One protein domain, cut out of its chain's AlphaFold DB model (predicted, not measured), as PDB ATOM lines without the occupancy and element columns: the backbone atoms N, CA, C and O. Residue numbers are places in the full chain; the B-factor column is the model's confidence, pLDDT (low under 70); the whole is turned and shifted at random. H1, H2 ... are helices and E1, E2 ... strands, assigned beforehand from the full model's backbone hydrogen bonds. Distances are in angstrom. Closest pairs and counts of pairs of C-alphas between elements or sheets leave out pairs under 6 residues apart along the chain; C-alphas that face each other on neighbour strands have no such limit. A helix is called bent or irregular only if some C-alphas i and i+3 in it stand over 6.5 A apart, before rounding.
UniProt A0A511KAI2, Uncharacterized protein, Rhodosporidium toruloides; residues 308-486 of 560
ATOM      1  N   GLY A 308     -43.429 -23.811  34.089       92.19
ATOM      2  CA  GLY A 308     -42.289 -24.706  34.320       92.19
ATOM      3  C   GLY A 308     -42.499 -26.132  33.785       92.19
ATOM      4  O   GLY A 308     -41.546 -26.750  33.311       92.19
ATOM      5  N   THR A 309     -43.735 -26.640  33.789       91.69
ATOM      6  CA  THR A 309     -44.082 -27.948  33.212       91.69
ATOM      7  C   THR A 309     -44.061 -27.891  31.689       91.69
ATOM      8  O   THR A 309     -43.449 -28.755  31.065       91.69
ATOM      9  N   LEU A 310     -44.641 -26.848  31.080       94.50
ATOM     10  CA  LEU A 310     -44.540 -26.626  29.630       94.50
ATOM     11  C   LEU A 310     -43.086 -26.499  29.181       94.50
ATOM     12  O   LEU A 310     -42.695 -27.063  28.159       94.50
ATOM     13  N   LEU A 311     -42.264 -25.816  29.977       94.38
ATOM     14  CA  LEU A 311     -40.841 -25.688  29.724       94.38
ATOM     15  C   LEU A 311     -40.130 -27.041  29.803       94.38
ATOM     16  O   LEU A 311     -39.371 -27.378  28.894       94.38
ATOM     17  N   ALA A 312     -40.399 -27.840  30.837       91.81
ATOM     18  CA  ALA A 312     -39.845 -29.186  30.962       91.81
ATOM     19  C   ALA A 312     -40.256 -30.076  29.776       91.81
ATOM     20  O   ALA A 312     -39.401 -30.714  29.166       91.81
ATOM     21  N   ILE A 313     -41.534 -30.048  29.381       91.75
ATOM     22  CA  ILE A 313     -42.068 -30.765  28.214       91.75
ATOM     23  C   ILE A 313     -41.358 -30.314  26.932       91.75
ATOM     24  O   ILE A 313     -40.827 -31.145  26.191       91.75
ATOM     25  N   GLY A 314     -41.250 -29.004  26.704       90.94
ATOM     26  CA  GLY A 314     -40.499 -28.428  25.589       90.94
ATOM     27  C   GLY A 314     -39.010 -28.773  25.622       90.94
ATOM     28  O   GLY A 314     -38.341 -28.747  24.592       90.94
ATOM     29  N   GLN A 315     -38.456 -29.139  26.775       88.50
ATOM     30  CA  GLN A 315     -37.065 -29.562  26.879       88.50
ATOM     31  C   GLN A 315     -36.848 -31.042  26.543       88.50
ATOM     32  O   GLN A 315     -35.738 -31.377  26.135       88.50
ATOM     33  N   THR A 316     -37.882 -31.885  26.615       87.44
ATOM     34  CA  THR A 316     -37.773 -33.333  26.347       87.44
ATOM     35  C   THR A 316     -37.568 -33.694  24.873       87.44
ATOM     36  O   THR A 316     -36.961 -34.718  24.575       87.44
ATOM     37  N   SER A 317     -38.051 -32.872  23.935       90.19
ATOM     38  CA  SER A 317     -38.012 -33.180  22.500       90.19
ATOM     39  C   SER A 317     -37.797 -31.932  21.652       90.19
ATOM     40  O   SER A 317     -38.459 -30.913  21.850       90.19
ATOM     41  N   LYS A 318     -36.924 -32.028  20.637       88.81
ATOM     42  CA  LYS A 318     -36.688 -30.947  19.664       88.81
ATOM     43  C   LYS A 318     -37.973 -30.556  18.913       88.81
ATOM     44  O   LYS A 318     -38.194 -29.370  18.677       88.81
ATOM     45  N   SER A 319     -38.834 -31.518  18.563       90.75
ATOM     46  CA  SER A 319     -40.076 -31.252  17.817       90.75
ATOM     47  C   SER A 319     -41.139 -30.569  18.682       90.75
ATOM     48  O   SER A 319     -41.798 -29.631  18.222       90.75
ATOM     49  N   ILE A 320     -41.249 -30.983  19.949       90.38
ATOM     50  CA  ILE A 320     -42.132 -30.354  20.937       90.38
ATOM     51  C   ILE A 320     -41.632 -28.942  21.233       90.38
ATOM     52  O   ILE A 320     -42.414 -27.999  21.149       90.38
ATOM     53  N   ARG A 321     -40.321 -28.766  21.460       92.19
ATOM     54  CA  ARG A 321     -39.698 -27.444  21.621       92.19
ATOM     55  C   ARG A 321     -40.031 -26.520  20.461       92.19
ATOM     56  O   ARG A 321     -40.539 -25.431  20.676       92.19
ATOM     57  N   SER A 322     -39.798 -26.978  19.230       92.31
ATOM     58  CA  SER A 322     -40.077 -26.201  18.017       92.31
ATOM     59  C   SER A 322     -41.557 -25.842  17.868       92.31
ATOM     60  O   SER A 322     -41.886 -24.915  17.138       92.31
ATOM     61  N   THR A 323     -42.462 -26.571  18.519       92.88
ATOM     62  CA  THR A 323     -43.895 -26.261  18.510       92.88
ATOM     63  C   THR A 323     -44.257 -25.284  19.618       92.88
ATOM     64  O   THR A 323     -44.868 -24.262  19.325       92.88
ATOM     65  N   LEU A 324     -43.829 -25.551  20.853       94.38
ATOM     66  CA  LEU A 324     -44.135 -24.714  22.013       94.38
ATOM     67  C   LEU A 324     -43.436 -23.352  21.971       94.38
ATOM     68  O   LEU A 324     -43.963 -22.399  22.515       94.38
ATOM     69  N   PHE A 325     -42.277 -23.224  21.326       93.69
ATOM     70  CA  PHE A 325     -41.529 -21.958  21.274       93.69
ATOM     71  C   PHE A 325     -41.900 -21.085  20.065       93.69
ATOM     72  O   PHE A 325     -41.267 -20.060  19.818       93.69
ATOM     73  N   ARG A 326     -42.903 -21.482  19.274       94.00
ATOM     74  CA  ARG A 326     -43.439 -20.637  18.201       94.00
ATOM     75  C   ARG A 326     -44.448 -19.653  18.769       94.00
ATOM     76  O   ARG A 326     -45.230 -20.017  19.635       94.00
ATOM     77  N   LYS A 327     -44.538 -18.488  18.130       93.31
ATOM     78  CA  LYS A 327     -45.556 -17.465  18.407       93.31
ATOM     79  C   LYS A 327     -46.996 -18.007  18.384       93.31
ATOM     80  O   LYS A 327     -47.857 -17.563  19.127       93.31
ATOM     81  N   SER A 328     -47.272 -19.025  17.563       92.44
ATOM     82  CA  SER A 328     -48.588 -19.685  17.519       92.44
ATOM     83  C   SER A 328     -48.973 -20.401  18.822       92.44
ATOM     84  O   SER A 328     -50.135 -20.746  18.994       92.44
ATOM     85  N   ALA A 329     -48.009 -20.679  19.704       93.56
ATOM     86  CA  ALA A 329     -48.232 -21.297  21.005       93.56
ATOM     87  C   ALA A 329     -48.328 -20.270  22.147       93.56
ATOM     88  O   ALA A 329     -48.551 -20.685  23.283       93.56
ATOM     89  N   ASP A 330     -48.211 -18.963  21.873       93.19
ATOM     90  CA  ASP A 330     -48.324 -17.902  22.885       93.19
ATOM     91  C   ASP A 330     -49.586 -18.042  23.758       93.19
ATOM     92  O   ASP A 330     -49.440 -17.982  24.978       93.19
ATOM     93  N   PRO A 331     -50.794 -18.346  23.223       92.62
ATOM     94  CA  PRO A 331     -51.986 -18.507  24.059       92.62
ATOM     95  C   PRO A 331     -51.833 -19.588  25.135       92.62
ATOM     96  O   PRO A 331     -52.293 -19.407  26.256       92.62
ATOM     97  N   ILE A 332     -51.136 -20.688  24.825       93.31
ATOM     98  CA  ILE A 332     -50.903 -21.787  25.774       93.31
ATOM     99  C   ILE A 332     -50.029 -21.298  26.933       93.31
ATOM    100  O   ILE A 332     -50.292 -21.624  28.092       93.31
ATOM    101  N   TRP A 333     -49.005 -20.500  26.633       94.56
ATOM    102  CA  TRP A 333     -48.128 -19.954  27.660       94.56
ATOM    103  C   TRP A 333     -48.776 -18.844  28.476       94.56
ATOM    104  O   TRP A 333     -48.592 -18.830  29.687       94.56
ATOM    105  N   VAL A 334     -49.565 -17.965  27.852       91.75
ATOM    106  CA  VAL A 334     -50.342 -16.939  28.561       91.75
ATOM    107  C   VAL A 334     -51.311 -17.605  29.534       91.75
ATOM    108  O   VAL A 334     -51.341 -17.251  30.711       91.75
ATOM    109  N   THR A 335     -52.052 -18.625  29.083       91.44
ATOM    110  CA  THR A 335     -52.922 -19.405  29.970       91.44
ATOM    111  C   THR A 335     -52.114 -20.014  31.111       91.44
ATOM    112  O   THR A 335     -52.477 -19.818  32.265       91.44
ATOM    113  N   ALA A 336     -50.996 -20.687  30.819       92.06
ATOM    114  CA  ALA A 336     -50.118 -21.267  31.836       92.06
ATOM    115  C   ALA A 336     -49.623 -20.236  32.859       92.06
ATOM    116  O   ALA A 336     -49.618 -20.510  34.060       92.06
ATOM    117  N   ARG A 337     -49.212 -19.052  32.388       91.88
ATOM    118  CA  ARG A 337     -48.740 -17.938  33.211       91.88
ATOM    119  C   ARG A 337     -49.845 -17.480  34.153       91.88
ATOM    120  O   ARG A 337     -49.636 -17.495  35.362       91.88
ATOM    121  N   ASN A 338     -51.026 -17.178  33.622       90.31
ATOM    122  CA  ASN A 338     -52.161 -16.674  34.397       90.31
ATOM    123  C   ASN A 338     -52.570 -17.607  35.546       90.31
ATOM    124  O   ASN A 338     -53.013 -17.133  36.586       90.31
ATOM    125  N   ASN A 339     -52.343 -18.916  35.416       87.06
ATOM    126  CA  ASN A 339     -52.656 -19.878  36.480       87.06
ATOM    127  C   ASN A 339     -51.732 -19.783  37.696       87.06
ATOM    128  O   ASN A 339     -52.118 -20.165  38.796       87.06
ATOM    129  N   VAL A 340     -50.495 -19.324  37.498       86.31
ATOM    130  CA  VAL A 340     -49.520 -19.143  38.584       86.31
ATOM    131  C   VAL A 340     -49.622 -17.733  39.177       86.31
ATOM    132  O   VAL A 340     -49.119 -17.485  40.270       86.31
ATOM    133  N   GLY A 341     -50.285 -16.815  38.465       86.81
ATOM    134  CA  GLY A 341     -50.466 -15.419  38.855       86.81
ATOM    135  C   GLY A 341     -49.190 -14.569  38.941       86.81
ATOM    136  O   GLY A 341     -49.162 -13.668  39.779       86.81
ATOM    137  N   PRO A 342     -48.107 -14.810  38.168       82.38
ATOM    138  CA  PRO A 342     -46.999 -13.877  38.167       82.38
ATOM    139  C   PRO A 342     -47.434 -12.579  37.452       82.38
ATOM    140  O   PRO A 342     -48.258 -12.643  36.531       82.38
ATOM    141  N   PRO A 343     -46.889 -11.412  37.839       84.75
ATOM    142  CA  PRO A 343     -47.340 -10.134  37.300       84.75
ATOM    143  C   PRO A 343     -47.106 -10.032  35.790       84.75
ATOM    144  O   PRO A 343     -46.253 -10.720  35.220       84.75
ATOM    145  N   GLU A 344     -47.874  -9.163  35.140       87.31
ATOM    146  CA  GLU A 344     -47.646  -8.813  33.743       87.31
ATOM    147  C   GLU A 344     -46.406  -7.926  33.611       87.31
ATOM    148  O   GLU A 344     -46.192  -7.013  34.408       87.31
ATOM    149  N   LEU A 345     -45.565  -8.243  32.628       85.62
ATOM    150  CA  LEU A 345     -44.361  -7.477  32.339       85.62
ATOM    151  C   LEU A 345     -44.714  -6.176  31.625       85.62
ATOM    152  O   LEU A 345     -45.639  -6.138  30.813       85.62
ATOM    153  N   ARG A 346     -43.945  -5.117  31.892       84.06
ATOM    154  CA  ARG A 346     -44.070  -3.866  31.133       84.06
ATOM    155  C   ARG A 346     -43.538  -4.036  29.725       84.06
ATOM    156  O   ARG A 346     -44.056  -3.433  28.787       84.06
ATOM    157  N   GLU A 347     -42.490  -4.835  29.582       83.00
ATOM    158  CA  GLU A 347     -41.917  -5.126  28.292       83.00
ATOM    159  C   GLU A 347     -42.500  -6.396  27.663       83.00
ATOM    160  O   GLU A 347     -42.690  -7.423  28.317       83.00
ATOM    161  N   VAL A 348     -42.726  -6.344  26.348       85.56
ATOM    162  CA  VAL A 348     -43.202  -7.488  25.568       85.56
ATOM    163  C   VAL A 348     -42.078  -8.517  25.426       85.56
ATOM    164  O   VAL A 348     -41.304  -8.516  24.468       85.56
ATOM    165  N   MET A 349     -42.003  -9.424  26.392       91.81
ATOM    166  CA  MET A 349     -41.165 -10.614  26.329       91.81
ATOM    167  C   MET A 349     -41.967 -11.795  25.783       91.81
ATOM    168  O   MET A 349     -43.126 -11.998  26.135       91.81
ATOM    169  N   ALA A 350     -41.335 -12.619  24.944       93.38
ATOM    170  CA  ALA A 350     -41.942 -13.877  24.532       93.38
ATOM    171  C   ALA A 350     -42.150 -14.780  25.759       93.38
ATOM    172  O   ALA A 350     -41.212 -15.056  26.507       93.38
ATOM    173  N   GLU A 351     -43.363 -15.291  25.932       94.00
ATOM    174  CA  GLU A 351     -43.749 -16.093  27.097       94.00
ATOM    175  C   GLU A 351     -42.843 -17.318  27.380       94.00
ATOM    176  O   GLU A 351     -42.538 -17.584  28.546       94.00
ATOM    177  N   PRO A 352     -42.310 -18.050  26.375       93.88
ATOM    178  CA  PRO A 352     -41.340 -19.115  26.637       93.88
ATOM    179  C   PRO A 352     -40.037 -18.602  27.266       93.88
ATOM    180  O   PRO A 352     -39.445 -19.287  28.099       93.88
ATOM    181  N   VAL A 353     -39.581 -17.404  26.876       93.50
ATOM    182  CA  VAL A 353     -38.382 -16.763  27.444       93.50
ATOM    183  C   VAL A 353     -38.673 -16.332  28.877       93.50
ATOM    184  O   VAL A 353     -37.891 -16.638  29.774       93.50
ATOM    185  N   TYR A 354     -39.848 -15.749  29.119       94.44
ATOM    186  CA  TYR A 354     -40.315 -15.425  30.464       94.44
ATOM    187  C   TYR A 354     -40.304 -16.653  31.389       94.44
ATOM    188  O   TYR A 354     -39.718 -16.639  32.477       94.44
ATOM    189  N   ALA A 355     -40.863 -17.769  30.914       94.62
ATOM    190  CA  ALA A 355     -40.859 -19.028  31.645       94.62
ATOM    191  C   ALA A 355     -39.440 -19.598  31.847       94.62
ATOM    192  O   ALA A 355     -39.145 -20.133  32.918       94.62
ATOM    193  N   CYS A 356     -38.540 -19.478  30.863       93.88
ATOM    194  CA  CYS A 356     -37.124 -19.845  31.004       93.88
ATOM    195  C   CYS A 356     -36.421 -19.036  32.101       93.88
ATOM    196  O   CYS A 356     -35.679 -19.609  32.910       93.88
ATOM    197  N   LEU A 357     -36.672 -17.730  32.174       94.69
ATOM    198  CA  LEU A 357     -36.077 -16.862  33.187       94.69
ATOM    199  C   LEU A 357     -36.549 -17.213  34.591       94.69
ATOM    200  O   LEU A 357     -35.716 -17.319  35.490       94.69
ATOM    201  N   LEU A 358     -37.842 -17.467  34.781       93.94
ATOM    202  CA  LEU A 358     -38.392 -17.792  36.099       93.94
ATOM    203  C   LEU A 358     -38.119 -19.240  36.522       93.94
ATOM    204  O   LEU A 358     -37.612 -19.482  37.616       93.94
ATOM    205  N   TYR A 359     -38.416 -20.203  35.649       93.00
ATOM    206  CA  TYR A 359     -38.504 -21.626  36.006       93.00
ATOM    207  C   TYR A 359     -37.392 -22.486  35.395       93.00
ATOM    208  O   TYR A 359     -37.222 -23.651  35.766       93.00
ATOM    209  N   GLY A 360     -36.638 -21.945  34.437       92.88
ATOM    210  CA  GLY A 360     -35.599 -22.682  33.733       92.88
ATOM    211  C   GLY A 360     -34.419 -23.075  34.622       92.88
ATOM    212  O   GLY A 360     -34.084 -22.425  35.607       92.88
ATOM    213  N   LYS A 361     -33.742 -24.158  34.235       92.25
ATOM    214  CA  LYS A 361     -32.455 -24.593  34.815       92.25
ATOM    215  C   LYS A 361     -31.338 -24.679  33.776       92.25
ATOM    216  O   LYS A 361     -30.192 -24.942  34.122       92.25
ATOM    217  N   ALA A 362     -31.696 -24.533  32.504       90.94
ATOM    218  CA  ALA A 362     -30.771 -24.620  31.393       90.94
ATOM    219  C   ALA A 362     -30.233 -23.232  31.051       90.94
ATOM    220  O   ALA A 362     -30.939 -22.232  31.166       90.94
ATOM    221  N   CYS A 363     -28.984 -23.194  30.602       90.62
ATOM    222  CA  CYS A 363     -28.417 -22.014  29.969       90.62
ATOM    223  C   CYS A 363     -29.111 -21.781  28.620       90.62
ATOM    224  O   CYS A 363     -29.181 -22.704  27.815       90.62
ATOM    225  N   GLU A 364     -29.559 -20.563  28.338       87.81
ATOM    226  CA  GLU A 364     -30.193 -20.203  27.061       87.81
ATOM    227  C   GLU A 364     -29.221 -20.277  25.879       87.81
ATOM    228  O   GLU A 364     -29.636 -20.550  24.760       87.81
ATOM    229  N   VAL A 365     -27.918 -20.111  26.134       84.81
ATOM    230  CA  VAL A 365     -26.884 -20.183  25.092       84.81
ATOM    231  C   VAL A 365     -26.527 -21.628  24.758       84.81
ATOM    232  O   VAL A 365     -26.604 -22.047  23.611       84.81
ATOM    233  N   CYS A 366     -26.093 -22.403  25.755       85.75
ATOM    234  CA  CYS A 366     -25.534 -23.737  25.511       85.75
ATOM    235  C   CYS A 366     -26.495 -24.884  25.843       85.75
ATOM    236  O   CYS A 366     -26.129 -26.048  25.704       85.75
ATOM    237  N   GLY A 367     -27.692 -24.589  26.355       86.56
ATOM    238  CA  GLY A 367     -28.694 -25.584  26.741       86.56
ATOM    239  C   GLY A 367     -28.304 -26.469  27.930       86.56
ATOM    240  O   GLY A 367     -29.091 -27.320  28.336       86.56
ATOM    241  N   THR A 368     -27.103 -26.307  28.502       86.88
ATOM    242  CA  THR A 368     -26.632 -27.189  29.572       86.88
ATOM    243  C   THR A 368     -27.361 -26.912  30.883       86.88
ATOM    244  O   THR A 368     -27.514 -25.760  31.287       86.88
ATOM    245  N   THR A 369     -27.760 -27.983  31.566       87.50
ATOM    246  CA  THR A 369     -28.292 -27.975  32.939       87.50
ATOM    247  C   THR A 369     -27.233 -28.359  33.976       87.50
ATOM    248  O   THR A 369     -27.493 -28.295  35.173       87.50
ATOM    249  N   LYS A 370     -26.029 -28.766  33.533       85.19
ATOM    250  CA  LYS A 370     -24.941 -29.230  34.414       85.19
ATOM    251  C   LYS A 370     -24.294 -28.098  35.207       85.19
ATOM    252  O   LYS A 370     -23.749 -28.327  36.279       85.19
ATOM    253  N   ARG A 371     -24.296 -26.885  34.651       83.62
ATOM    254  CA  ARG A 371     -23.726 -25.700  35.297       83.62
ATOM    255  C   ARG A 371     -24.832 -24.956  36.022       83.62
ATOM    256  O   ARG A 371     -25.920 -24.799  35.474       83.62
ATOM    257  N   GLN A 372     -24.535 -24.458  37.218       79.31
ATOM    258  CA  GLN A 372     -25.453 -23.589  37.937       79.31
ATOM    259  C   GLN A 372     -25.688 -22.322  37.108       79.31
ATOM    260  O   GLN A 372     -24.810 -21.475  36.971       79.31
ATOM    261  N   THR A 373     -26.869 -22.217  36.506       87.56
ATOM    262  CA  THR A 373     -27.308 -20.997  35.827       87.56
ATOM    263  C   THR A 373     -28.080 -20.165  36.831       87.56
ATOM    264  O   THR A 373     -29.130 -20.597  37.315       87.56
ATOM    265  N   THR A 374     -27.578 -18.983  37.151       88.88
ATOM    266  CA  THR A 374     -28.344 -18.003  37.918       88.88
ATOM    267  C   THR A 374     -29.047 -17.086  36.921       88.88
ATOM    268  O   THR A 374     -28.373 -16.584  36.018       88.88
ATOM    269  N   PRO A 375     -30.368 -16.862  37.043       93.12
ATOM    270  CA  PRO A 375     -31.034 -15.886  36.194       93.12
ATOM    271  C   PRO A 375     -30.442 -14.494  36.449       93.12
ATOM    272  O   PRO A 375     -30.054 -14.158  37.575       93.12
ATOM    273  N   ARG A 376     -30.323 -13.702  35.388       93.75
ATOM    274  CA  ARG A 376     -29.900 -12.303  35.423       93.75
ATOM    275  C   ARG A 376     -31.047 -11.482  34.865       93.75
ATOM    276  O   ARG A 376     -31.138 -11.299  33.658       93.75
ATOM    277  N   PHE A 377     -31.962 -11.081  35.742       94.56
ATOM    278  CA  PHE A 377     -33.182 -10.362  35.359       94.56
ATOM    279  C   PHE A 377     -32.884  -8.973  34.793       94.56
ATOM    280  O   PHE A 377     -33.534  -8.548  33.850       94.56
ATOM    281  N   ASP A 378     -31.819  -8.337  35.275       93.00
ATOM    282  CA  ASP A 378     -31.259  -7.096  34.738       93.00
ATOM    283  C   ASP A 378     -30.718  -7.225  33.308       93.00
ATOM    284  O   ASP A 378     -30.682  -6.250  32.562       93.00
ATOM    285  N   LEU A 379     -30.305  -8.431  32.918       94.56
ATOM    286  CA  LEU A 379     -29.941  -8.764  31.543       94.56
ATOM    287  C   LEU A 379     -31.063  -9.490  30.790       94.56
ATOM    288  O   LEU A 379     -30.870  -9.817  29.627       94.56
ATOM    289  N   GLN A 380     -32.183  -9.796  31.452       94.88
ATOM    290  CA  GLN A 380     -33.252 -10.663  30.951       94.88
ATOM    291  C   GLN A 380     -32.753 -11.984  30.329       94.88
ATOM    292  O   GLN A 380     -33.316 -12.466  29.349       94.88
ATOM    293  N   VAL A 381     -31.700 -12.591  30.896       94.19
ATOM    294  CA  VAL A 381     -31.141 -13.863  30.393       94.19
ATOM    295  C   VAL A 381     -30.811 -14.855  31.497       94.19
ATOM    296  O   VAL A 381     -30.471 -14.504  32.634       94.19
ATOM    297  N   ARG A 382     -30.819 -16.140  31.136       93.38
ATOM    298  CA  ARG A 382     -30.308 -17.235  31.967       93.38
ATOM    299  C   ARG A 382     -29.085 -17.865  31.308       93.38
ATOM    300  O   ARG A 382     -29.197 -18.706  30.422       93.38
ATOM    301  N   ALA A 383     -27.888 -17.520  31.784       90.25
ATOM    302  CA  ALA A 383     -26.630 -17.994  31.200       90.25
ATOM    303  C   ALA A 383     -25.682 -18.614  32.243       90.25
ATOM    304  O   ALA A 383     -25.596 -18.149  33.376       90.25
ATOM    305  N   CYS A 384     -24.940 -19.662  31.860       85.56
ATOM    306  CA  CYS A 384     -23.981 -20.337  32.749       85.56
ATOM    307  C   CYS A 384     -22.613 -19.638  32.828       85.56
ATOM    308  O   CYS A 384     -21.912 -19.757  33.826       85.56
ATOM    309  N   SER A 385     -22.198 -18.969  31.753       77.81
ATOM    310  CA  SER A 385     -20.896 -18.310  31.625       77.81
ATOM    311  C   SER A 385     -20.855 -17.638  30.257       77.81
ATOM    312  O   SER A 385     -20.766 -18.361  29.277       77.81
ATOM    313  N   ASN A 386     -21.012 -16.315  30.184       83.88
ATOM    314  CA  ASN A 386     -20.703 -15.452  29.020       83.88
ATOM    315  C   ASN A 386     -20.881 -13.963  29.379       83.88
ATOM    316  O   ASN A 386     -21.156 -13.123  28.528       83.88
ATOM    317  N   ILE A 387     -20.742 -13.644  30.667       87.44
ATOM    318  CA  ILE A 387     -20.896 -12.293  31.199       87.44
ATOM    319  C   ILE A 387     -19.491 -11.731  31.403       87.44
ATOM    320  O   ILE A 387     -18.740 -12.250  32.236       87.44
ATOM    321  N   CYS A 388     -19.118 -10.731  30.606       91.12
ATOM    322  CA  CYS A 388     -17.756 -10.200  30.533       91.12
ATOM    323  C   CYS A 388     -17.709  -8.702  30.870       91.12
ATOM    324  O   CYS A 388     -18.634  -7.971  30.517       91.12
ATOM    325  N   PRO A 389     -16.647  -8.225  31.547       92.31
ATOM    326  CA  PRO A 389     -16.409  -6.792  31.688       92.31
ATOM    327  C   PRO A 389     -15.972  -6.195  30.335       92.31
ATOM    328  O   PRO A 389     -15.402  -6.934  29.528       92.31
ATOM    329  N   PRO A 390     -16.136  -4.877  30.107       92.56
ATOM    330  CA  PRO A 390     -15.728  -4.185  28.878       92.56
ATOM    331  C   PRO A 390     -14.342  -4.568  28.357       92.56
ATOM    332  O   PRO A 390     -14.188  -4.927  27.197       92.56
ATOM    333  N   SER A 391     -13.350  -4.617  29.251       91.06
ATOM    334  CA  SER A 391     -11.957  -4.944  28.918       91.06
ATOM    335  C   SER A 391     -11.764  -6.330  28.301       91.06
ATOM    336  O   SER A 391     -10.747  -6.591  27.669       91.06
ATOM    337  N   ASN A 392     -12.692  -7.254  28.551       92.38
ATOM    338  CA  ASN A 392     -12.640  -8.605  28.008       92.38
ATOM    339  C   ASN A 392     -13.486  -8.735  26.745       92.38
ATOM    340  O   ASN A 392     -13.313  -9.709  26.024       92.38
ATOM    341  N   ILE A 393     -14.407  -7.804  26.507       93.31
ATOM    342  CA  ILE A 393     -15.218  -7.764  25.293       93.31
ATOM    343  C   ILE A 393     -14.336  -7.315  24.135       93.31
ATOM    344  O   ILE A 393     -14.262  -8.026  23.145       93.31
ATOM    345  N   GLU A 394     -13.579  -6.230  24.313       90.12
ATOM    346  CA  GLU A 394     -12.645  -5.702  23.303       90.12
ATOM    347  C   GLU A 394     -11.566  -6.710  22.874       90.12
ATOM    348  O   GLU A 394     -10.952  -6.550  21.830       90.12
ATOM    349  N   LYS A 395     -11.315  -7.745  23.687       92.88
ATOM    350  CA  LYS A 395     -10.370  -8.833  23.379       92.88
ATOM    351  C   LYS A 395     -11.016 -10.041  22.700       92.88
ATOM    352  O   LYS A 395     -10.300 -10.945  22.290       92.88
ATOM    353  N   LYS A 396     -12.345 -10.143  22.749       90.88
ATOM    354  CA  LYS A 396     -13.108 -11.333  22.338       90.88
ATOM    355  C   LYS A 396     -13.978 -11.092  21.120       90.88
ATOM    356  O   LYS A 396     -14.293 -12.048  20.427       90.88
ATOM    357  N   VAL A 397     -14.434  -9.861  20.953       90.06
ATOM    358  CA  VAL A 397     -15.223  -9.417  19.816       90.06
ATOM    359  C   VAL A 397     -14.344  -8.405  19.110       90.06
ATOM    360  O   VAL A 397     -14.016  -7.361  19.681       90.06
ATOM    361  N   ASP A 398     -13.896  -8.772  17.918       88.75
ATOM    362  CA  ASP A 398     -13.116  -7.874  17.085       88.75
ATOM    363  C   ASP A 398     -14.019  -6.733  16.621       88.75
ATOM    364  O   ASP A 398     -15.191  -6.935  16.313       88.75
ATOM    365  N   ASP A 399     -13.465  -5.523  16.620       90.62
ATOM    366  CA  ASP A 399     -14.131  -4.335  16.095       90.62
ATOM    367  C   ASP A 399     -15.523  -4.059  16.703       90.62
ATOM    368  O   ASP A 399     -16.502  -3.871  15.999       90.62
ATOM    369  N   VAL A 400     -15.659  -4.028  18.033       94.19
ATOM    370  CA  VAL A 400     -16.940  -3.651  18.668       94.19
ATOM    371  C   VAL A 400     -17.302  -2.204  18.336       94.19
ATOM    372  O   VAL A 400     -16.533  -1.287  18.648       94.19
ATOM    373  N   HIS A 401     -18.512  -1.991  17.809       93.81
ATOM    374  CA  HIS A 401     -19.010  -0.656  17.507       93.81
ATOM    375  C   HIS A 401     -19.026   0.209  18.789       93.81
ATOM    376  O   HIS A 401     -19.497  -0.241  19.843       93.81
ATOM    377  N   PRO A 402     -18.552   1.468  18.758       92.75
ATOM    378  CA  PRO A 402     -18.399   2.292  19.964       92.75
ATOM    379  C   PRO A 402     -19.688   2.528  20.773       92.75
ATOM    380  O   PRO A 402     -19.638   2.774  21.980       92.75
ATOM    381  N   LEU A 403     -20.854   2.449  20.124       93.94
ATOM    382  CA  LEU A 403     -22.162   2.551  20.784       93.94
ATOM    383  C   LEU A 403     -22.679   1.246  21.393       93.94
ATOM    384  O   LEU A 403     -23.616   1.290  22.191       93.94
ATOM    385  N   THR A 404     -22.099   0.093  21.070       96.00
ATOM    386  CA  THR A 404     -22.660  -1.213  21.439       96.00
ATOM    387  C   THR A 404     -22.868  -1.345  22.941       96.00
ATOM    388  O   THR A 404     -23.962  -1.679  23.399       96.00
ATOM    389  N   LEU A 405     -21.858  -1.001  23.744       95.75
ATOM    390  CA  LEU A 405     -21.952  -1.090  25.205       95.75
ATOM    391  C   LEU A 405     -22.930  -0.066  25.804       95.75
ATOM    392  O   LEU A 405     -23.457  -0.286  26.895       95.75
ATOM    393  N   LYS A 406     -23.199   1.038  25.094       95.44
ATOM    394  CA  LYS A 406     -24.243   2.003  25.466       95.44
ATOM    395  C   LYS A 406     -25.638   1.521  25.094       95.44
ATOM    396  O   LYS A 406     -26.575   1.956  25.744       95.44
ATOM    397  N   CYS A 407     -25.784   0.600  24.148       96.69
ATOM    398  CA  CYS A 407     -27.080   0.064  23.720       96.69
ATOM    399  C   CYS A 407     -27.427  -1.278  24.398       96.69
ATOM    400  O   CYS A 407     -28.595  -1.599  24.584       96.69
ATOM    401  N   CYS A 408     -26.434  -2.037  24.869       96.94
ATOM    402  CA  CYS A 408     -26.654  -3.329  25.530       96.94
ATOM    403  C   CYS A 408     -27.148  -3.209  26.978       96.94
ATOM    404  O   CYS A 408     -26.732  -2.305  27.714       96.94
ATOM    405  N   LEU A 409     -27.956  -4.183  27.420       96.62
ATOM    406  CA  LEU A 409     -28.220  -4.414  28.844       96.62
ATOM    407  C   LEU A 409     -26.915  -4.727  29.578       96.62
ATOM    408  O   LEU A 409     -25.973  -5.299  29.021       96.62
ATOM    409  N   SER A 410     -26.855  -4.338  30.847       96.31
ATOM    410  CA  SER A 410     -25.652  -4.505  31.650       96.31
ATOM    411  C   SER A 410     -26.002  -4.827  33.098       96.31
ATOM    412  O   SER A 410     -27.035  -4.392  33.601       96.31
ATOM    413  N   THR A 411     -25.128  -5.569  33.769       94.94
ATOM    414  CA  THR A 411     -25.299  -5.998  35.160       94.94
ATOM    415  C   THR A 411     -24.119  -5.541  36.012       94.94
ATOM    416  O   THR A 411     -22.977  -5.584  35.548       94.94
ATOM    417  N   PRO A 412     -24.307  -5.145  37.281       94.75
ATOM    418  CA  PRO A 412     -23.178  -4.887  38.172       94.75
ATOM    419  C   PRO A 412     -22.506  -6.183  38.670       94.75
ATOM    420  O   PRO A 412     -21.481  -6.109  39.361       94.75
ATOM    421  N   TYR A 413     -23.062  -7.358  38.346       93.12
ATOM    422  CA  TYR A 413     -22.634  -8.658  38.858       93.12
ATOM    423  C   TYR A 413     -21.934  -9.509  37.795       93.12
ATOM    424  O   TYR A 413     -22.432  -9.738  36.698       93.12
ATOM    425  N   SER A 414     -20.788 -10.080  38.152       90.56
ATOM    426  CA  SER A 414     -20.098 -11.063  37.312       90.56
ATOM    427  C   SER A 414     -20.914 -12.356  37.153       90.56
ATOM    428  O   SER A 414     -21.911 -12.591  37.844       90.56
ATOM    429  N   HIS A 415     -20.449 -13.273  36.299       85.06
ATOM    430  CA  HIS A 415     -21.036 -14.617  36.198       85.06
ATOM    431  C   HIS A 415     -21.036 -15.374  37.543       85.06
ATOM    432  O   HIS A 415     -21.969 -16.116  37.821       85.06
ATOM    433  N   THR A 416     -20.060 -15.112  38.425       87.38
ATOM    434  CA  THR A 416     -20.001 -15.690  39.787       87.38
ATOM    435  C   THR A 416     -20.925 -15.008  40.803       87.38
ATOM    436  O   THR A 416     -20.919 -15.365  41.974       87.38
ATOM    437  N   GLY A 417     -21.678 -13.981  40.397       87.19
ATOM    438  CA  GLY A 417     -22.524 -13.185  41.294       87.19
ATOM    439  C   GLY A 417     -21.761 -12.142  42.117       87.19
ATOM    440  O   GLY A 417     -22.377 -11.345  42.817       87.19
ATOM    441  N   LYS A 418     -20.427 -12.081  42.014       89.69
ATOM    442  CA  LYS A 418     -19.627 -11.033  42.661       89.69
ATOM    443  C   LYS A 418     -19.830  -9.694  41.964       89.69
ATOM    444  O   LYS A 418     -19.736  -9.630  40.736       89.69
ATOM    445  N   ARG A 419     -20.059  -8.636  42.745       91.00
ATOM    446  CA  ARG A 419     -20.112  -7.256  42.250       91.00
ATOM    447  C   ARG A 419     -18.733  -6.818  41.753       91.00
ATOM    448  O   ARG A 419     -17.717  -7.186  42.341       91.00
ATOM    449  N   SER A 420     -18.696  -6.034  40.681       88.12
ATOM    450  CA  SER A 420     -17.448  -5.453  40.175       88.12
ATOM    451  C   SER A 420     -16.795  -4.531  41.210       88.12
ATOM    452  O   SER A 420     -17.426  -3.576  41.666       88.12
ATOM    453  N   VAL A 421     -15.521  -4.775  41.540       87.81
ATOM    454  CA  VAL A 421     -14.730  -3.894  42.424       87.81
ATOM    455  C   VAL A 421     -14.533  -2.522  41.778       87.81
ATOM    456  O   VAL A 421     -14.630  -1.495  42.442       87.81
ATOM    457  N   SER A 422     -14.341  -2.490  40.458       87.50
ATOM    458  CA  SER A 422     -14.121  -1.259  39.690       87.50
ATOM    459  C   SER A 422     -15.409  -0.496  39.371       87.50
ATOM    460  O   SER A 422     -15.360   0.489  38.638       87.50
ATOM    461  N   ARG A 423     -16.571  -0.966  39.859       89.62
ATOM    462  CA  ARG A 423     -17.918  -0.472  39.509       89.62
ATOM    463  C   ARG A 423     -18.247  -0.522  38.010       89.62
ATOM    464  O   ARG A 423     -19.317  -0.070  37.616       89.62
ATOM    465  N   LYS A 424     -17.374  -1.106  37.180       93.38
ATOM    466  CA  LYS A 424     -17.645  -1.327  35.757       93.38
ATOM    467  C   LYS A 424     -18.704  -2.420  35.608       93.38
ATOM    468  O   LYS A 424     -18.555  -3.460  36.260       93.38
ATOM    469  N   PRO A 425     -19.739  -2.211  34.782       96.06
ATOM    470  CA  PRO A 425     -20.757  -3.222  34.554       96.06
ATOM    471  C   PRO A 425     -20.195  -4.386  33.731       96.06
ATOM    472  O   PRO A 425     -19.120  -4.295  33.135       96.06
ATOM    473  N   PHE A 426     -20.930  -5.488  33.702       95.50
ATOM    474  CA  PHE A 426     -20.687  -6.620  32.826       95.50
ATOM    475  C   PHE A 426     -21.797  -6.722  31.786       95.50
ATOM    476  O   PHE A 426     -22.935  -6.328  32.038       95.50
ATOM    477  N   TYR A 427     -21.461  -7.314  30.647       96.06
ATOM    478  CA  TYR A 427     -22.358  -7.465  29.511       96.06
ATOM    479  C   TYR A 427     -22.426  -8.922  29.086       96.06
ATOM    480  O   TYR A 427     -21.474  -9.686  29.283       96.06
ATOM    481  N   TRP A 428     -23.550  -9.302  28.495       95.31
ATOM    482  CA  TRP A 428     -23.725 -10.620  27.909       95.31
ATOM    483  C   TRP A 428     -23.169 -10.628  26.484       95.31
ATOM    484  O   TRP A 428     -23.657  -9.906  25.623       95.31
ATOM    485  N   LEU A 429     -22.122 -11.424  26.245       94.06
ATOM    486  CA  LEU A 429     -21.383 -11.408  24.974       94.06
ATOM    487  C   LEU A 429     -22.257 -11.620  23.723       94.06
ATOM    488  O   LEU A 429     -22.079 -10.847  22.790       94.06
ATOM    489  N   PRO A 430     -23.202 -12.586  23.684       94.12
ATOM    490  CA  PRO A 430     -24.067 -12.764  22.515       94.12
ATOM    491  C   PRO A 430     -24.903 -11.528  22.167       94.12
ATOM    492  O   PRO A 430     -25.150 -11.265  20.995       94.12
ATOM    493  N   ASP A 431     -25.325 -10.754  23.170       94.19
ATOM    494  CA  ASP A 431     -26.032  -9.495  22.928       94.19
ATOM    495  C   ASP A 431     -25.109  -8.418  22.397       94.19
ATOM    496  O   ASP A 431     -25.488  -7.696  21.486       94.19
ATOM    497  N   VAL A 432     -23.902  -8.324  22.946       95.88
ATOM    498  CA  VAL A 432     -22.910  -7.351  22.491       95.88
ATOM    499  C   VAL A 432     -22.563  -7.582  21.027       95.88
ATOM    500  O   VAL A 432     -22.573  -6.630  20.260       95.88
ATOM    501  N   ASP A 433     -22.314  -8.829  20.640       95.00
ATOM    502  CA  ASP A 433     -22.000  -9.206  19.261       95.00
ATOM    503  C   ASP A 433     -23.139  -8.812  18.304       95.00
ATOM    504  O   ASP A 433     -22.965  -7.987  17.410       95.00
ATOM    505  N   ARG A 434     -24.359  -9.269  18.609       95.12
ATOM    506  CA  ARG A 434     -25.563  -8.984  17.817       95.12
ATOM    507  C   ARG A 434     -25.900  -7.495  17.720       95.12
ATOM    508  O   ARG A 434     -26.290  -7.015  16.660       95.12
ATOM    509  N   VAL A 435     -25.814  -6.762  18.830       96.12
ATOM    510  CA  VAL A 435     -26.081  -5.316  18.846       96.12
ATOM    511  C   VAL A 435     -24.989  -4.575  18.079       96.12
ATOM    512  O   VAL A 435     -25.299  -3.616  17.385       96.12
ATOM    513  N   SER A 436     -23.734  -5.021  18.164       96.12
ATOM    514  CA  SER A 436     -22.636  -4.428  17.402       96.12
ATOM    515  C   SER A 436     -22.839  -4.587  15.903       96.12
ATOM    516  O   SER A 436     -22.755  -3.599  15.180       96.12
ATOM    517  N   GLU A 437     -23.149  -5.804  15.452       95.38
ATOM    518  CA  GLU A 437     -23.437  -6.107  14.048       95.38
ATOM    519  C   GLU A 437     -24.590  -5.240  13.525       95.38
ATOM    520  O   GLU A 437     -24.442  -4.550  12.520       95.38
ATOM    521  N   TYR A 438     -25.695  -5.161  14.273       96.56
ATOM    522  CA  TYR A 438     -26.836  -4.329  13.893       96.56
ATOM    523  C   TYR A 438     -26.498  -2.833  13.829       96.56
ATOM    524  O   TYR A 438     -26.938  -2.140  12.912       96.56
ATOM    525  N   ILE A 439     -25.709  -2.311  14.777       96.38
ATOM    526  CA  ILE A 439     -25.323  -0.896  14.730       96.38
ATOM    527  C   ILE A 439     -24.427  -0.622  13.514       96.38
ATOM    528  O   ILE A 439     -24.597   0.412  12.875       96.38
ATOM    529  N   TYR A 440     -23.545  -1.547  13.127       95.38
ATOM    530  CA  TYR A 440     -22.762  -1.400  11.896       95.38
ATOM    531  C   TYR A 440     -23.615  -1.347  10.630       95.38
ATOM    532  O   TYR A 440     -23.269  -0.618   9.699       95.38
ATOM    533  N   GLU A 441     -24.727  -2.080  10.591       95.31
ATOM    534  CA  GLU A 441     -25.656  -2.032   9.460       95.31
ATOM    535  C   GLU A 441     -26.310  -0.648   9.310       95.31
ATOM    536  O   GLU A 441     -26.472  -0.164   8.188       95.31
ATOM    537  N   ILE A 442     -26.670   0.006  10.421       96.69
ATOM    538  CA  ILE A 442     -27.364   1.311  10.412       96.69
ATOM    539  C   ILE A 442     -26.420   2.523  10.508       96.69
ATOM    540  O   ILE A 442     -26.834   3.653  10.233       96.69
ATOM    541  N   ASP A 443     -25.166   2.315  10.907       95.44
ATOM    542  CA  ASP A 443     -24.133   3.348  11.031       95.44
ATOM    543  C   ASP A 443     -22.754   2.860  10.544       95.44
ATOM    544  O   ASP A 443     -21.796   2.724  11.310       95.44
ATOM    545  N   PRO A 444     -22.605   2.615   9.229       91.69
ATOM    546  CA  PRO A 444     -21.337   2.162   8.662       91.69
ATOM    547  C   PRO A 444     -20.239   3.243   8.689       91.69
ATOM    548  O   PRO A 444     -19.067   2.935   8.460       91.69
ATOM    549  N   VAL A 445     -20.588   4.516   8.927       86.25
ATOM    550  CA  VAL A 445     -19.643   5.649   8.926       86.25
ATOM    551  C   VAL A 445     -18.872   5.715  10.243       86.25
ATOM    552  O   VAL A 445     -17.652   5.922  10.240       86.25
ATOM    553  N   ALA A 446     -19.554   5.460  11.359       81.44
ATOM    554  CA  ALA A 446     -18.935   5.337  12.673       81.44
ATOM    555  C   ALA A 446     -17.892   4.201  12.749       81.44
ATOM    556  O   ALA A 446     -16.949   4.295  13.530       81.44
ATOM    557  N   ALA A 447     -17.992   3.182  11.884       73.62
ATOM    558  CA  ALA A 447     -17.015   2.090  11.781       73.62
ATOM    559  C   ALA A 447     -15.634   2.523  11.271       73.62
ATOM    560  O   ALA A 447     -14.617   1.920  11.597       73.62
ATOM    561  N   ARG A 448     -15.592   3.548  10.415       78.62
ATOM    562  CA  ARG A 448     -14.376   3.939   9.679       78.62
ATOM    563  C   ARG A 448     -13.674   5.149  10.276       78.62
ATOM    564  O   ARG A 448     -12.584   5.505   9.834       78.62
ATOM    565  N   THR A 449     -14.323   5.823  11.215       78.62
ATOM    566  CA  THR A 449     -13.836   7.069  11.798       78.62
ATOM    567  C   THR A 449     -13.064   6.798  13.083       78.62
ATOM    568  O   THR A 449     -13.316   5.833  13.800       78.62
ATOM    569  N   ASP A 450     -12.076   7.650  13.365       81.62
ATOM    570  CA  ASP A 450     -11.355   7.633  14.637       81.62
ATOM    571  C   ASP A 450     -12.368   7.659  15.797       81.62
ATOM    572  O   ASP A 450     -13.266   8.508  15.823       81.62
ATOM    573  N   ARG A 451     -12.215   6.742  16.766       78.69
ATOM    574  CA  ARG A 451     -13.110   6.572  17.929       78.69
ATOM    575  C   ARG A 451     -13.347   7.870  18.711       78.69
ATOM    576  O   ARG A 451     -14.304   7.960  19.474       78.69
ATOM    577  N   THR A 452     -12.481   8.867  18.550       81.31
ATOM    578  CA  THR A 452     -12.592  10.177  19.201       81.31
ATOM    579  C   THR A 452     -13.564  11.152  18.521       81.31
ATOM    580  O   THR A 452     -13.975  12.118  19.161       81.31
ATOM    581  N   LYS A 453     -13.964  10.923  17.261       85.50
ATOM    582  CA  LYS A 453     -14.787  11.852  16.453       85.50
ATOM    583  C   LYS A 453     -15.956  11.151  15.762       85.50
ATOM    584  O   LYS A 453     -16.205  11.341  14.573       85.50
ATOM    585  N   ILE A 454     -16.658  10.311  16.509       86.00
ATOM    586  CA  ILE A 454     -17.780   9.549  15.972       86.00
ATOM    587  C   ILE A 454     -18.980  10.485  15.805       86.00
ATOM    588  O   ILE A 454     -19.551  10.962  16.787       86.00
ATOM    589  N   HIS A 455     -19.367  10.728  14.556       88.75
ATOM    590  CA  HIS A 455     -20.649  11.331  14.218       88.75
ATOM    591  C   HIS A 455     -21.660  10.209  14.013       88.75
ATOM    592  O   HIS A 455     -21.523   9.428  13.077       88.75
ATOM    593  N   LEU A 456     -22.640  10.127  14.911       93.19
ATOM    594  CA  LEU A 456     -23.677   9.104  14.856       93.19
ATOM    595  C   LEU A 456     -24.634   9.381  13.706       93.19
ATOM    596  O   LEU A 456     -25.074  10.520  13.526       93.19
ATOM    597  N   SER A 457     -24.992   8.330  12.973       93.94
ATOM    598  CA  SER A 457     -26.101   8.414  12.029       93.94
ATOM    599  C   SER A 457     -27.411   8.720  12.769       93.94
ATOM    600  O   SER A 457     -27.593   8.358  13.935       93.94
ATOM    601  N   GLU A 458     -28.362   9.369  12.093       95.75
ATOM    602  CA  GLU A 458     -29.696   9.619  12.658       95.75
ATOM    603  C   GLU A 458     -30.368   8.307  13.106       95.75
ATOM    604  O   GLU A 458     -30.955   8.238  14.186       95.75
ATOM    605  N   ALA A 459     -30.191   7.230  12.332       95.81
ATOM    606  CA  ALA A 459     -30.694   5.902  12.667       95.81
ATOM    607  C   ALA A 459     -30.065   5.335  13.953       95.81
ATOM    608  O   ALA A 459     -30.780   4.762  14.776       95.81
ATOM    609  N   ALA A 460     -28.757   5.522  14.165       95.31
ATOM    610  CA  ALA A 460     -28.092   5.095  15.394       95.31
ATOM    611  C   ALA A 460     -28.570   5.876  16.625       95.31
ATOM    612  O   ALA A 460     -28.706   5.289  17.698       95.31
ATOM    613  N   VAL A 461     -28.870   7.171  16.479       95.69
ATOM    614  CA  VAL A 461     -29.439   7.989  17.564       95.69
ATOM    615  C   VAL A 461     -30.830   7.488  17.955       95.69
ATOM    616  O   VAL A 461     -31.099   7.312  19.144       95.69
ATOM    617  N   VAL A 462     -31.694   7.207  16.973       96.56
ATOM    618  CA  VAL A 462     -33.030   6.636  17.221       96.56
ATOM    619  C   VAL A 462     -32.917   5.276  17.909       96.56
ATOM    620  O   VAL A 462     -33.541   5.057  18.944       96.56
ATOM    621  N   PHE A 463     -32.057   4.388  17.401       96.25
ATOM    622  CA  PHE A 463     -31.843   3.073  18.002       96.25
ATOM    623  C   PHE A 463     -31.318   3.160  19.441       96.25
ATOM    624  O   PHE A 463     -31.756   2.406  20.309       96.25
ATOM    625  N   GLN A 464     -30.408   4.096  19.724       96.31
ATOM    626  CA  GLN A 464     -29.916   4.308  21.079       96.31
ATOM    627  C   GLN A 464     -31.048   4.727  22.031       96.31
ATOM    628  O   GLN A 464     -31.135   4.186  23.134       96.31
ATOM    629  N   ALA A 465     -31.930   5.637  21.606       96.62
ATOM    630  CA  ALA A 465     -33.082   6.055  22.403       96.62
ATOM    631  C   ALA A 465     -34.043   4.884  22.689       96.62
ATOM    632  O   ALA A 465     -34.489   4.720  23.827       96.62
ATOM    633  N   ASP A 466     -34.293   4.023  21.697       95.81
ATOM    634  CA  ASP A 466     -35.089   2.801  21.871       95.81
ATOM    635  C   ASP A 466     -34.435   1.831  22.868       95.81
ATOM    636  O   ASP A 466     -35.108   1.253  23.727       95.81
ATOM    637  N   CYS A 467     -33.110   1.665  22.799       95.69
ATOM    638  CA  CYS A 467     -32.354   0.858  23.754       95.69
ATOM    639  C   CYS A 467     -32.409   1.423  25.178       95.69
ATOM    640  O   CYS A 467     -32.506   0.647  26.129       95.69
ATOM    641  N   ASP A 468     -32.358   2.744  25.341       95.81
ATOM    642  CA  ASP A 468     -32.470   3.397  26.646       95.81
ATOM    643  C   ASP A 468     -33.878   3.219  27.238       95.81
ATOM    644  O   ASP A 468     -34.010   2.844  28.406       95.81
ATOM    645  N   ALA A 469     -34.930   3.356  26.425       95.44
ATOM    646  CA  ALA A 469     -36.299   3.055  26.844       95.44
ATOM    647  C   ALA A 469     -36.461   1.579  27.261       95.44
ATOM    648  O   ALA A 469     -37.023   1.279  28.318       95.44
ATOM    649  N   PHE A 470     -35.905   0.654  26.475       94.31
ATOM    650  CA  PHE A 470     -35.887  -0.780  26.781       94.31
ATOM    651  C   PHE A 470     -35.126  -1.089  28.082       94.31
ATOM    652  O   PHE A 470     -35.586  -1.895  28.886       94.31
ATOM    653  N   LYS A 471     -34.005  -0.413  28.356       94.69
ATOM    654  CA  LYS A 471     -33.258  -0.557  29.619       94.69
ATOM    655  C   LYS A 471     -34.066  -0.137  30.835       94.69
ATOM    656  O   LYS A 471     -34.010  -0.819  31.857       94.69
ATOM    657  N   GLU A 472     -34.780   0.979  30.753       94.31
ATOM    658  CA  GLU A 472     -35.629   1.433  31.855       94.31
ATOM    659  C   GLU A 472     -36.813   0.483  32.082       94.31
ATOM    660  O   GLU A 472     -37.120   0.158  33.232       94.31
ATOM    661  N   ALA A 473     -37.409  -0.057  31.012       93.00
ATOM    662  CA  ALA A 473     -38.426  -1.105  31.117       93.00
ATOM    663  C   ALA A 473     -37.869  -2.378  31.780       93.00
ATOM    664  O   ALA A 473     -38.429  -2.854  32.767       93.00
ATOM    665  N   ALA A 474     -36.707  -2.865  31.332       93.25
ATOM    666  CA  ALA A 474     -36.053  -4.045  31.896       93.25
ATOM    667  C   ALA A 474     -35.697  -3.877  33.385       93.25
ATOM    668  O   ALA A 474     -35.847  -4.811  34.174       93.25
ATOM    669  N   LYS A 475     -35.261  -2.678  33.797       92.06
ATOM    670  CA  LYS A 475     -35.021  -2.355  35.214       92.06
ATOM    671  C   LYS A 475     -36.304  -2.378  36.039       92.06
ATOM    672  O   LYS A 475     -36.268  -2.830  37.182       92.06
ATOM    673  N   ALA A 476     -37.417  -1.889  35.496       92.06
ATOM    674  CA  ALA A 476     -38.707  -1.956  36.176       92.06
ATOM    675  C   ALA A 476     -39.189  -3.411  36.324       92.06
ATOM    676  O   ALA A 476     -39.688  -3.792  37.385       92.06
ATOM    677  N   ASP A 477     -38.960  -4.235  35.302       93.31
ATOM    678  CA  ASP A 477     -39.341  -5.646  35.289       93.31
ATOM    679  C   ASP A 477     -38.469  -6.522  36.215       93.31
ATOM    680  O   ASP A 477     -38.936  -7.548  36.706       93.31
ATOM    681  N   ASP A 478     -37.233  -6.123  36.553       92.19
ATOM    682  CA  ASP A 478     -36.366  -6.852  37.504       92.19
ATOM    683  C   ASP A 478     -37.050  -7.095  38.866       92.19
ATOM    684  O   ASP A 478     -36.920  -8.174  39.455       92.19
ATOM    685  N   ALA A 479     -37.830  -6.127  39.358       90.56
ATOM    686  CA  ALA A 479     -38.608  -6.289  40.585       90.56
ATOM    687  C   ALA A 479     -39.718  -7.344  40.426       90.56
ATOM    688  O   ALA A 479     -39.877  -8.200  41.302       90.56
ATOM    689  N   ILE A 480     -40.413  -7.326  39.284       92.12
ATOM    690  CA  ILE A 480     -41.476  -8.278  38.933       92.12
ATOM    691  C   ILE A 480     -40.913  -9.699  38.862       92.12
ATOM    692  O   ILE A 480     -41.462 -10.620  39.467       92.12
ATOM    693  N   PHE A 481     -39.766  -9.887  38.208       93.44
ATOM    694  CA  PHE A 481     -39.109 -11.190  38.140       93.44
ATOM    695  C   PHE A 481     -38.712 -11.721  39.520       93.44
ATOM    696  O   PHE A 481     -38.930 -12.896  39.828       93.44
ATOM    697  N   LYS A 482     -38.142 -10.864  40.374       91.81
ATOM    698  CA  LYS A 482     -37.764 -11.243  41.743       91.81
ATOM    699  C   LYS A 482     -38.973 -11.657  42.572       91.81
ATOM    700  O   LYS A 482     -38.871 -12.599  43.357       91.81
ATOM    701  N   GLU A 483     -40.099 -10.974  42.415       91.62
ATOM    702  CA  GLU A 483     -41.359 -11.364  43.043       91.62
ATOM    703  C   GLU A 483     -41.885 -12.691  42.485       91.62
ATOM    704  O   GLU A 483     -42.182 -13.600  43.261       91.62
ATOM    705  N   GLY A 484     -41.885 -12.860  41.160       90.75
ATOM    706  CA  GLY A 484     -42.280 -14.100  40.493       90.75
ATOM    707  C   GLY A 484     -41.487 -15.318  40.979       90.75
ATOM    708  O   GLY A 484     -42.071 -16.363  41.264       90.75
ATOM    709  N   VAL A 485     -40.169 -15.184  41.176       91.31
ATOM    710  CA  VAL A 485     -39.342 -16.253  41.769       91.31
ATOM    711  C   VAL A 485     -39.751 -16.566  43.206       91.31
ATOM    712  O   VAL A 485     -39.816 -17.738  43.577       91.31
ATOM    713  N   LYS A 486     -40.043 -15.552  44.030       91.50
ATOM    714  CA  LYS A 486     -40.495 -15.774  45.415       91.50
ATOM    715  C   LYS A 486     -41.832 -16.507  45.453       91.50
ATOM    716  O   LYS A 486     -41.986 -17.439  46.241       91.50
TER     717      LYS A 486
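AT A GLANCE: This is residues 308 to 486 of the 560 residues of an uncharacterized protein of Rhodosporidium toruloides (UniProt A0A511KAI2). One long helix, H8, runs along most of the length of an elongated body with a helical group toward each end: H1, H2, H3 and H4 cluster toward the end where H8 finishes, and H6 and H7 pack on its earlier part, with H5 near H7. Between these groups lies a small two-stranded hairpin, E1 and E2, beside H4, and long loops fill out the rest. The printed part has 179 residues, with eight named helices and two named strands in the order H1 H2 H3 H4 E1 E2 H5 H6 H7 H8; the sheet E1 - E2 is antiparallel and the class is mostly helix. The whole is compact, with a radius of gyration of the C-alphas of 17.8 A, and its spans of 53 by 35 by 31 A make it only just elongated.

HOW THE PARTS SIT: H1, residues 308 to 316, and H2, residues 318 to 324, form a helical hairpin: they touch, with the C-alphas of Gly 314 and Arg 321 closest at 4.2 A, and run opposite ways at a shallow tilt of 32 degrees. H3, residues 327 to 340, is close to H1 but not clearly touching, the closest C-alphas being Leu 310 and Trp 333 at 7.8 A. H4, residues 351 to 359, touches H1 about perpendicular at 77 degrees, with the C-alphas of Gly 308 and Tyr 359 closest at 5.2 A. Residues 330 to 334 of H3 touch H4, with the C-alphas of Trp 333 and Glu 351 closest at 5.9 A. E1, residues 374 to 376, and E2, residues 381 to 383, are a hairpin; N 376 and O 381 are 2.9 A apart and N 381 and O 376 are 3.1 A apart, both within hydrogen-bond range. The closest C-alphas of H4 and E2 are those of Leu 357 and Arg 382, 5.9 A apart. H5, residues 390 to 393, touches no helix. H6, residues 404 to 407, touches H7, residues 429 to 442, with the C-alphas of Thr 404 and Ser 436 closest at 5.2 A. H8, residues 458 to 486, only just touches H7, with 3 pairs of C-alphas within 8 A, the closest those of Ile 442 and Ala 459 at 6.1 A; the two form a helical hairpin. Residues 464 to 468 of H8 touch H6, with the C-alphas of Cys 407 and Cys 467 closest at 5.3 A. Residues 481 to 485 of H8 touch H4, with the C-alphas of Leu 358 and Val 485 closest at 6.0 A, at a steep tilt of 46 degrees. Every O i to N i+4 pair is within hydrogen-bond range in H1, H2, H4 and H7, against 7 of 10 in H3 and 23 of 25 in H8; H5 and H6 are too short for such a pair.

IN THESE COORDINATES: H1 begins at C-alpha 308, (-42.289, -24.706, 34.320). H3 is 20.6 A long and irregular, with C-alphas 328 and 331 7.5 A apart. H7 is 20.2 A long and begins at C-alpha 429, (-21.383, -11.408, 24.974). H8 is 42.8 A long, with a kink of 31 degrees near residue 476, and ends at C-alpha 486, (-40.495, -15.774, 45.415).

THE WHOLE: The C-alphas of Asn 339 and Asp 450 are the two farthest apart, at 54.2 A. The printed part has no cut. The long links are H4 to E1, H6 to H7 and H7 to H8. Residues 387 to 388 pair antiparallel with residues 427 to 428. Mean pLDDT of the printed part is 91.3, and no printed residue is under 70.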